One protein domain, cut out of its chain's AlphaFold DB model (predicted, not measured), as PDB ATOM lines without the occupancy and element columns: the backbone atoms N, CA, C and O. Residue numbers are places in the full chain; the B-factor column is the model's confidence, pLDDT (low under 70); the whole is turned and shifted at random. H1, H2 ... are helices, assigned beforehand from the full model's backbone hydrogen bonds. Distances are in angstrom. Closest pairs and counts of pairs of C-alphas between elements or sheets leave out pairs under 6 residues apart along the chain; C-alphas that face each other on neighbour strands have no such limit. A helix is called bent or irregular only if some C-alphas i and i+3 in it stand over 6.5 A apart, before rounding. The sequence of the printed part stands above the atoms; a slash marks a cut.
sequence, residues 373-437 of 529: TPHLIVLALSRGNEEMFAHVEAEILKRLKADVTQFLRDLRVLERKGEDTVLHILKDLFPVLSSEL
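AT A GLANCE: This is residues 373 to 437 of the 529 residues of an uncharacterized protein of Perkinsus olseni (UniProt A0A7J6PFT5). Two helices, H1 and H2, form a helical hairpin; H3 crosses its open end, where H1 begins and H2 ends, and H4 folds back from H3 across one face of the hairpin, making a loosely closed cluster. The turn of the hairpin, residues 382 to 387, sticks out. The printed part has 65 residues with four named helices, in the order H1, H2, H3, H4, and no named strand; the class is all helix. It is compact, with a radius of gyration of the C-alphas of 11.4 A and spans of 29 by 25 by 19 A.

HOW THE PARTS SIT: H1, residues 373 to 381, and H2, residues 386 to 402, are a hairpin: they touch, closest at the C-alphas of Ala 380 and Phe 389, 5.7 A, at a shallow tilt of 31 degrees, opposite ways. H3, residues 404 to 417, touches H1, closest at the C-alphas of Thr 373 and Asp 410, 6.4 A; their lines are only just about perpendicular, at 73 degrees. H2 and H3 are close but not clearly touching; their closest C-alphas, of Leu 400 and Phe 407, are 6.1 A apart. H4, residues 420 to 436, touches H3 only at the corner, and only just, with 3 pairs of C-alphas within 8 A, the closest being those of Glu 415 and Val 422, 6.8 A. H4 only just touches H1, with residues 422 to 425 alone and 3 such pairs, closest at the C-alphas of Leu 381 and Ile 425, 7.5 A. H2 and H4 are near each other. Every O i to N i+4 pair is within hydrogen-bond range in H1 and H2, against 7 of 10 in H3 and 9 of 13 in H4.

IN THESE COORDINATES: H1 begins at C-alpha 373, (18.985, 36.842, 132.330), and is 12.9 A long. H2 measures 24.3 A and H3 20.7 A. H4, 24.9 A, ends at C-alpha 436, (31.529, 49.557, 128.165). It has a kink of 41 degrees near residue 429 and is only just irregular, C-alphas 428 and 431 being 6.6 A apart.

THE WHOLE: The two C-alphas farthest apart, of Gly 384 and Thr 405, are 30.5 A from each other. The printed part has no cut, and its three links are tight. The mean pLDDT of the printed part is 76.3; residues 383 to 384 and 418 to 437 are under 70.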
ATOM      1  N   THR A 373      17.791  36.491 133.115       80.31
ATOM      2  CA  THR A 373      18.985  36.842 132.330       80.31
ATOM      3  C   THR A 373      19.282  35.809 131.227       80.31
ATOM      4  O   THR A 373      19.480  36.225 130.088       80.31
ATOM      5  N   PRO A 374      19.181  34.482 131.474       77.38
ATOM      6  CA  PRO A 374      19.187  33.490 130.402       77.38
ATOM      7  C   PRO A 374      18.145  33.690 129.307       77.38
ATOM      8  O   PRO A 374      18.439  33.490 128.133       77.38
ATOM      9  N   HIS A 375      16.929  34.090 129.675       78.31
ATOM     10  CA  HIS A 375      15.843  34.213 128.712       78.31
ATOM     11  C   HIS A 375      16.035  35.401 127.765       78.31
ATOM     12  O   HIS A 375      15.819  35.275 126.563       78.31
ATOM     13  N   LEU A 376      16.542  36.524 128.283       80.38
ATOM     14  CA  LEU A 376      16.988  37.650 127.453       80.38
ATOM     15  C   LEU A 376      18.089  37.239 126.470       80.38
ATOM     16  O   LEU A 376      18.139  37.732 125.354       80.38
ATOM     17  N   ILE A 377      18.953  36.308 126.859       77.69
ATOM     18  CA  ILE A 377      20.063  35.842 126.030       77.69
ATOM     19  C   ILE A 377      19.585  34.883 124.919       77.69
ATOM     20  O   ILE A 377      20.080  34.953 123.796       77.69
ATOM     21  N   VAL A 378      18.566  34.056 125.178       79.00
ATOM     22  CA  VAL A 378      17.874  33.268 124.134       79.00
ATOM     23  C   VAL A 378      17.104  34.182 123.169       79.00
ATOM     24  O   VAL A 378      17.149  33.981 121.953       79.00
ATOM     25  N   LEU A 379      16.464  35.238 123.683       80.06
ATOM     26  CA  LEU A 379      15.873  36.294 122.856       80.06
ATOM     27  C   LEU A 379      16.941  36.997 121.997       80.06
ATOM     28  O   LEU A 379      16.730  37.161 120.802       80.06
ATOM     29  N   ALA A 380      18.120  37.307 122.548       76.38
ATOM     30  CA  ALA A 380      19.244  37.927 121.830       76.38
ATOM     31  C   ALA A 380      19.883  37.035 120.741       76.38
ATOM     32  O   ALA A 380      20.641  37.526 119.911       76.38
ATOM     33  N   LEU A 381      19.566  35.735 120.710       73.94
ATOM     34  CA  LEU A 381      19.953  34.806 119.638       73.94
ATOM     35  C   LEU A 381      18.854  34.543 118.601       73.94
ATOM     36  O   LEU A 381      19.109  33.901 117.577       73.94
ATOM     37  N   SER A 382      17.625  34.970 118.876       75.69
ATOM     38  CA  SER A 382      16.433  34.594 118.119       75.69
ATOM     39  C   SER A 382      16.371  35.302 116.762       75.69
ATOM     40  O   SER A 382      15.673  36.299 116.601       75.69
ATOM     41  N   ARG A 383      17.125  34.778 115.784       66.50
ATOM     42  CA  ARG A 383      17.220  35.292 114.405       66.50
ATOM     43  C   ARG A 383      15.848  35.645 113.827       66.50
ATOM     44  O   ARG A 383      14.950  34.809 113.838       66.50
ATOM     45  N   GLY A 384      15.753  36.831 113.227       67.94
ATOM     46  CA  GLY A 384      14.604  37.247 112.420       67.94
ATOM     47  C   GLY A 384      13.946  38.564 112.831       67.94
ATOM     48  O   GLY A 384      13.114  39.042 112.071       67.94
ATOM     49  N   ASN A 385      14.306  39.171 113.972       72.94
ATOM     50  CA  ASN A 385      13.687  40.432 114.390       72.94
ATOM     51  C   ASN A 385      14.672  41.434 115.031       72.94
ATOM     52  O   ASN A 385      15.113  41.258 116.165       72.94
ATOM     53  N   GLU A 386      14.995  42.498 114.292       79.94
ATOM     54  CA  GLU A 386      15.935  43.549 114.714       79.94
ATOM     55  C   GLU A 386      15.352  44.489 115.786       79.94
ATOM     56  O   GLU A 386      16.082  44.938 116.670       79.94
ATOM     57  N   GLU A 387      14.035  44.726 115.782       79.56
ATOM     58  CA  GLU A 387      13.359  45.544 116.800       79.56
ATOM     59  C   GLU A 387      13.342  44.829 118.163       79.56
ATOM     60  O   GLU A 387      13.628  45.437 119.200       79.56
ATOM     61  N   MET A 388      13.116  43.509 118.161       81.44
ATOM     62  CA  MET A 388      13.269  42.666 119.348       81.44
ATOM     63  C   MET A 388      14.691  42.748 119.912       81.44
ATOM     64  O   MET A 388      14.858  42.925 121.121       81.44
ATOM     65  N   PHE A 389      15.714  42.647 119.053       83.94
ATOM     66  CA  PHE A 389      17.110  42.714 119.484       83.94
ATOM     67  C   PHE A 389      17.442  44.048 120.156       83.94
ATOM     68  O   PHE A 389      18.008  44.024 121.246       83.94
ATOM     69  N   ALA A 390      17.024  45.187 119.597       85.06
ATOM     70  CA  ALA A 390      17.282  46.500 120.195       85.06
ATOM     71  C   ALA A 390      16.684  46.641 121.612       85.06
ATOM     72  O   ALA A 390      17.326  47.171 122.524       85.06
ATOM     73  N   HIS A 391      15.470  46.128 121.837       87.19
ATOM     74  CA  HIS A 391      14.842  46.141 123.162       87.19
ATOM     75  C   HIS A 391      15.503  45.169 124.154       87.19
ATOM     76  O   HIS A 391      15.653  45.494 125.335       87.19
ATOM     77  N   VAL A 392      15.919  43.994 123.683       86.81
ATOM     78  CA  VAL A 392      16.591  42.966 124.490       86.81
ATOM     79  C   VAL A 392      18.010  43.393 124.875       86.81
ATOM     80  O   VAL A 392      18.386  43.263 126.040       86.81
ATOM     81  N   GLU A 393      18.771  43.965 123.943       86.19
ATOM     82  CA  GLU A 393      20.099  44.535 124.184       86.19
ATOM     83  C   GLU A 393      20.031  45.666 125.217       86.19
ATOM     84  O   GLU A 393      20.797  45.666 126.182       86.19
ATOM     85  N   ALA A 394      19.066  46.585 125.090       87.75
ATOM     86  CA  ALA A 394      18.881  47.674 126.047       87.75
ATOM     87  C   ALA A 394      18.606  47.171 127.481       87.75
ATOM     88  O   ALA A 394      19.168  47.707 128.440       87.75
ATOM     89  N   GLU A 395      17.788  46.125 127.651       90.25
ATOM     90  CA  GLU A 395      17.534  45.508 128.962       90.25
ATOM     91  C   GLU A 395      18.761  44.733 129.489       90.25
ATOM     92  O   GLU A 395      19.061  44.802 130.684       90.25
ATOM     93  N   ILE A 396      19.524  44.057 128.619       87.12
ATOM     94  CA  ILE A 396      20.795  43.401 128.977       87.12
ATOM     95  C   ILE A 396      21.823  44.432 129.471       87.12
ATOM     96  O   ILE A 396      22.366  44.280 130.568       87.12
ATOM     97  N   LEU A 397      22.052  45.512 128.719       87.00
ATOM     98  CA  LEU A 397      22.986  46.586 129.079       87.00
ATOM     99  C   LEU A 397      22.561  47.304 130.369       87.00
ATOM    100  O   LEU A 397      23.403  47.636 131.203       87.00
ATOM    101  N   LYS A 398      21.255  47.499 130.578       90.88
ATOM    102  CA  LYS A 398      20.686  48.038 131.821       90.88
ATOM    103  C   LYS A 398      20.973  47.136 133.026       90.88
ATOM    104  O   LYS A 398      21.364  47.646 134.074       90.88
ATOM    105  N   ARG A 399      20.831  45.810 132.896       88.69
ATOM    106  CA  ARG A 399      21.159  44.849 133.970       88.69
ATOM    107  C   ARG A 399      22.649  44.785 134.262       88.69
ATOM    108  O   ARG A 399      23.031  44.806 135.429       88.69
ATOM    109  N   LEU A 400      23.478  44.779 133.220       87.38
ATOM    110  CA  LEU A 400      24.932  44.857 133.341       87.38
ATOM    111  C   LEU A 400      25.355  46.103 134.137       87.38
ATOM    112  O   LEU A 400      26.148  46.001 135.066       87.38
ATOM    113  N   LYS A 401      24.782  47.269 133.813       89.62
ATOM    114  CA  LYS A 401      25.057  48.542 134.500       89.62
ATOM    115  C   LYS A 401      24.499  48.608 135.928       89.62
ATOM    116  O   LYS A 401      24.978  49.426 136.708       89.62
ATOM    117  N   ALA A 402      23.525  47.764 136.275       90.75
ATOM    118  CA  ALA A 402      22.983  47.653 137.630       90.75
ATOM    119  C   ALA A 402      23.816  46.719 138.531       90.75
ATOM    120  O   ALA A 402      24.191  47.121 139.629       90.75
ATOM    121  N   ASP A 403      24.131  45.498 138.076       90.38
ATOM    122  CA  ASP A 403      25.046  44.577 138.770       90.38
ATOM    123  C   ASP A 403      25.730  43.599 137.791       90.38
ATOM    124  O   ASP A 403      25.248  42.494 137.517       90.38
ATOM    125  N   VAL A 404      26.924  43.985 137.323       89.62
ATOM    126  CA  VAL A 404      27.836  43.140 136.528       89.62
ATOM    127  C   VAL A 404      28.106  41.792 137.212       89.62
ATOM    128  O   VAL A 404      28.208  40.762 136.547       89.62
ATOM    129  N   THR A 405      28.224  41.767 138.543       86.50
ATOM    130  CA  THR A 405      28.598  40.561 139.293       86.50
ATOM    131  C   THR A 405      27.457  39.553 139.309       86.50
ATOM    132  O   THR A 405      27.702  38.363 139.106       86.50
ATOM    133  N   GLN A 406      26.215  40.000 139.517       87.19
ATOM    134  CA  GLN A 406      25.057  39.112 139.442       87.19
ATOM    135  C   GLN A 406      24.771  38.672 138.001       87.19
ATOM    136  O   GLN A 406      24.574  37.481 137.772       87.19
ATOM    137  N   PHE A 407      24.874  39.571 137.018       84.88
ATOM    138  CA  PHE A 407      24.738  39.222 135.599       84.88
ATOM    139  C   PHE A 407      25.733  38.117 135.173       84.88
ATOM    140  O   PHE A 407      25.351  37.123 134.552       84.88
ATOM    141  N   LEU A 408      27.001  38.217 135.597       83.88
ATOM    142  CA  LEU A 408      28.019  37.181 135.362       83.88
ATOM    143  C   LEU A 408      27.787  35.882 136.161       83.88
ATOM    144  O   LEU A 408      28.251  34.820 135.738       83.88
ATOM    145  N   ARG A 409      27.080  35.914 137.300       86.31
ATOM    146  CA  ARG A 409      26.659  34.690 138.011       86.31
ATOM    147  C   ARG A 409      25.556  33.964 137.250       86.31
ATOM    148  O   ARG A 409      25.675  32.751 137.086       86.31
ATOM    149  N   ASP A 410      24.544  34.686 136.774       83.69
ATOM    150  CA  ASP A 410      23.435  34.129 135.989       83.69
ATOM    151  C   ASP A 410      23.963  33.434 134.720       83.69
ATOM    152  O   ASP A 410      23.600  32.295 134.424       83.69
ATOM    153  N   LEU A 411      24.904  34.076 134.018       81.44
ATOM    154  CA  LEU A 411      25.616  33.507 132.868       81.44
ATOM    155  C   LEU A 411      26.336  32.187 133.192       81.44
ATOM    156  O   LEU A 411      26.223  31.211 132.451       81.44
ATOM    157  N   ARG A 412      27.015  32.107 134.342       82.62
ATOM    158  CA  ARG A 412      27.688  30.882 134.820       82.62
ATOM    159  C   ARG A 412      26.729  29.772 135.273       82.62
ATOM    160  O   ARG A 412      27.196  28.701 135.677       82.62
ATOM    161  N   VAL A 413      25.412  29.998 135.265       81.06
ATOM    162  CA  VAL A 413      24.407  28.927 135.402       81.06
ATOM    163  C   VAL A 413      24.145  28.267 134.046       81.06
ATOM    164  O   VAL A 413      23.998  27.049 134.002       81.06
ATOM    165  N   LEU A 414      24.160  29.031 132.949       72.38
ATOM    166  CA  LEU A 414      23.996  28.507 131.586       72.38
ATOM    167  C   LEU A 414      25.210  27.713 131.109       72.38
ATOM    168  O   LEU A 414      25.061  26.604 130.606       72.38
ATOM    169  N   GLU A 415      26.415  28.233 131.347       73.62
ATOM    170  CA  GLU A 415      27.677  27.540 131.043       73.62
ATOM    171  C   GLU A 415      27.701  26.121 131.651       73.62
ATOM    172  O   GLU A 415      28.102  25.154 131.009       73.62
ATOM    173  N   ARG A 416      27.164  25.969 132.871       75.75
ATOM    174  CA  ARG A 416      27.046  24.681 133.574       75.75
ATOM    175  C   ARG A 416      25.947  23.750 133.052       75.75
ATOM    176  O   ARG A 416      25.947  22.583 133.438       75.75
ATOM    177  N   LYS A 417      25.033  24.224 132.204       71.88
ATOM    178  CA  LYS A 417      24.027  23.389 131.528       71.88
ATOM    179  C   LYS A 417      24.529  22.770 130.220       71.88
ATOM    180  O   LYS A 417      23.846  21.907 129.682       71.88
ATOM    181  N   GLY A 418      25.708  23.165 129.729       58.38
ATOM    182  CA  GLY A 418      26.263  22.642 128.475       58.38
ATOM    183  C   GLY A 418      25.577  23.188 127.218       58.38
ATOM    184  O   GLY A 418      25.618  22.557 126.168       58.38
ATOM    185  N   GLU A 419      24.930  24.351 127.316       64.12
ATOM    186  CA  GLU A 419      24.349  25.045 126.166       64.12
ATOM    187  C   GLU A 419      25.482  25.717 125.361       64.12
ATOM    188  O   GLU A 419      25.762  26.900 125.548       64.12
ATOM    189  N   ASP A 420      26.157  24.966 124.477       62.62
ATOM    190  CA  ASP A 420      27.295  25.440 123.652       62.62
ATOM    191  C   ASP A 420      27.000  26.757 122.913       62.62
ATOM    192  O   ASP A 420      27.882  27.601 122.735       62.62
ATOM    193  N   THR A 421      25.737  26.975 122.537       59.56
ATOM    194  CA  THR A 421      25.234  28.222 121.954       59.56
ATOM    195  C   THR A 421      25.603  29.443 122.801       59.56
ATOM    196  O   THR A 421      25.996  30.466 122.244       59.56
ATOM    197  N   VAL A 422      25.549  29.326 124.135       60.97
ATOM    198  CA  VAL A 422      25.832  30.401 125.102       60.97
ATOM    199  C   VAL A 422      27.299  30.828 125.075       60.97
ATOM    200  O   VAL A 422      27.591  32.019 125.185       60.97
ATOM    201  N   LEU A 423      28.227  29.899 124.834       61.84
ATOM    202  CA  LEU A 423      29.651  30.213 124.670       61.84
ATOM    203  C   LEU A 423      29.956  30.977 123.371       61.84
ATOM    204  O   LEU A 423      31.013  31.604 123.284       61.84
ATOM    205  N   HIS A 424      29.058  30.955 122.381       62.50
ATOM    206  CA  HIS A 424      29.181  31.778 121.175       62.50
ATOM    207  C   HIS A 424      28.700  33.215 121.421       62.50
ATOM    208  O   HIS A 424      29.487  34.144 121.270       62.50
ATOM    209  N   ILE A 425      27.481  33.397 121.938       59.59
ATOM    210  CA  ILE A 425      26.946  34.718 122.349       59.59
ATOM    211  C   ILE A 425      27.878  35.418 123.331       59.59
ATOM    212  O   ILE A 425      28.085  36.619 123.229       59.59
ATOM    213  N   LEU A 426      28.467  34.679 124.278       63.97
ATOM    214  CA  LEU A 426      29.427  35.246 125.221       63.97
ATOM    215  C   LEU A 426      30.681  35.792 124.537       63.97
ATOM    216  O   LEU A 426      31.223  36.771 125.035       63.97
ATOM    217  N   LYS A 427      31.126  35.212 123.413       69.12
ATOM    218  CA  LYS A 427      32.237  35.741 122.604       69.12
ATOM    219  C   LYS A 427      31.823  36.937 121.755       69.12
ATOM    220  O   LYS A 427      32.638  37.835 121.590       69.12
ATOM    221  N   ASP A 428      30.589  36.961 121.263       64.19
ATOM    222  CA  ASP A 428      30.096  38.034 120.392       64.19
ATOM    223  C   ASP A 428      29.674  39.277 121.209       64.19
ATOM    224  O   ASP A 428      29.901  40.411 120.792       64.19
ATOM    225  N   LEU A 429      29.176  39.077 122.438       65.00
ATOM    226  CA  LEU A 429      28.948  40.131 123.433       65.00
ATOM    227  C   LEU A 429      30.249  40.619 124.091       65.00
ATOM    228  O   LEU A 429      30.321  41.791 124.458       65.00
ATOM    229  N   PHE A 430      31.279  39.774 124.259       68.12
ATOM    230  CA  PHE A 430      32.494  40.152 125.005       68.12
ATOM    231  C   PHE A 430      33.148  41.464 124.534       68.12
ATOM    232  O   PHE A 430      33.506  42.260 125.402       68.12
ATOM    233  N   PRO A 431      33.297  41.744 123.221       67.94
ATOM    234  CA  PRO A 431      33.821  43.015 122.725       67.94
ATOM    235  C   PRO A 431      32.996  44.223 123.179       67.94
ATOM    236  O   PRO A 431      33.565  45.199 123.666       67.94
ATOM    237  N   VAL A 432      31.662  44.134 123.091       63.59
ATOM    238  CA  VAL A 432      30.737  45.199 123.514       63.59
ATOM    239  C   VAL A 432      30.864  45.427 125.020       63.59
ATOM    240  O   VAL A 432      31.182  46.534 125.458       63.59
ATOM    241  N   LEU A 433      30.755  44.353 125.810       63.50
ATOM    242  CA  LEU A 433      30.920  44.375 127.267       63.50
ATOM    243  C   LEU A 433      32.290  44.937 127.694       63.50
ATOM    244  O   LEU A 433      32.373  45.677 128.671       63.50
ATOM    245  N   SER A 434      33.355  44.625 126.949       65.00
ATOM    246  CA  SER A 434      34.720  45.100 127.224       65.00
ATOM    247  C   SER A 434      34.915  46.582 126.896       65.00
ATOM    248  O   SER A 434      35.698  47.247 127.570       65.00
ATOM    249  N   SER A 435      34.206  47.118 125.895       68.62
ATOM    250  CA  SER A 435      34.227  48.557 125.589       68.62
ATOM    251  C   SER A 435      33.467  49.406 126.617       68.62
ATOM    252  O   SER A 435      33.888  50.519 126.923       68.62
ATOM    253  N   GLU A 436      32.394  48.865 127.198       62.41
ATOM    254  CA  GLU A 436      31.529  49.557 128.165       62.41
ATOM    255  C   GLU A 436      32.027  49.474 129.625       62.41
ATOM    256  O   GLU A 436      31.611  50.277 130.461       62.41
ATOM    257  N   LEU A 437      32.932  48.538 129.954       62.12
ATOM    258  CA  LEU A 437      33.441  48.296 131.320       62.12
ATOM    259  C   LEU A 437      34.969  48.522 131.487       62.12
ATOM    260  O   LEU A 437      35.658  47.668 132.052       62.12
TER     261      LEU A 437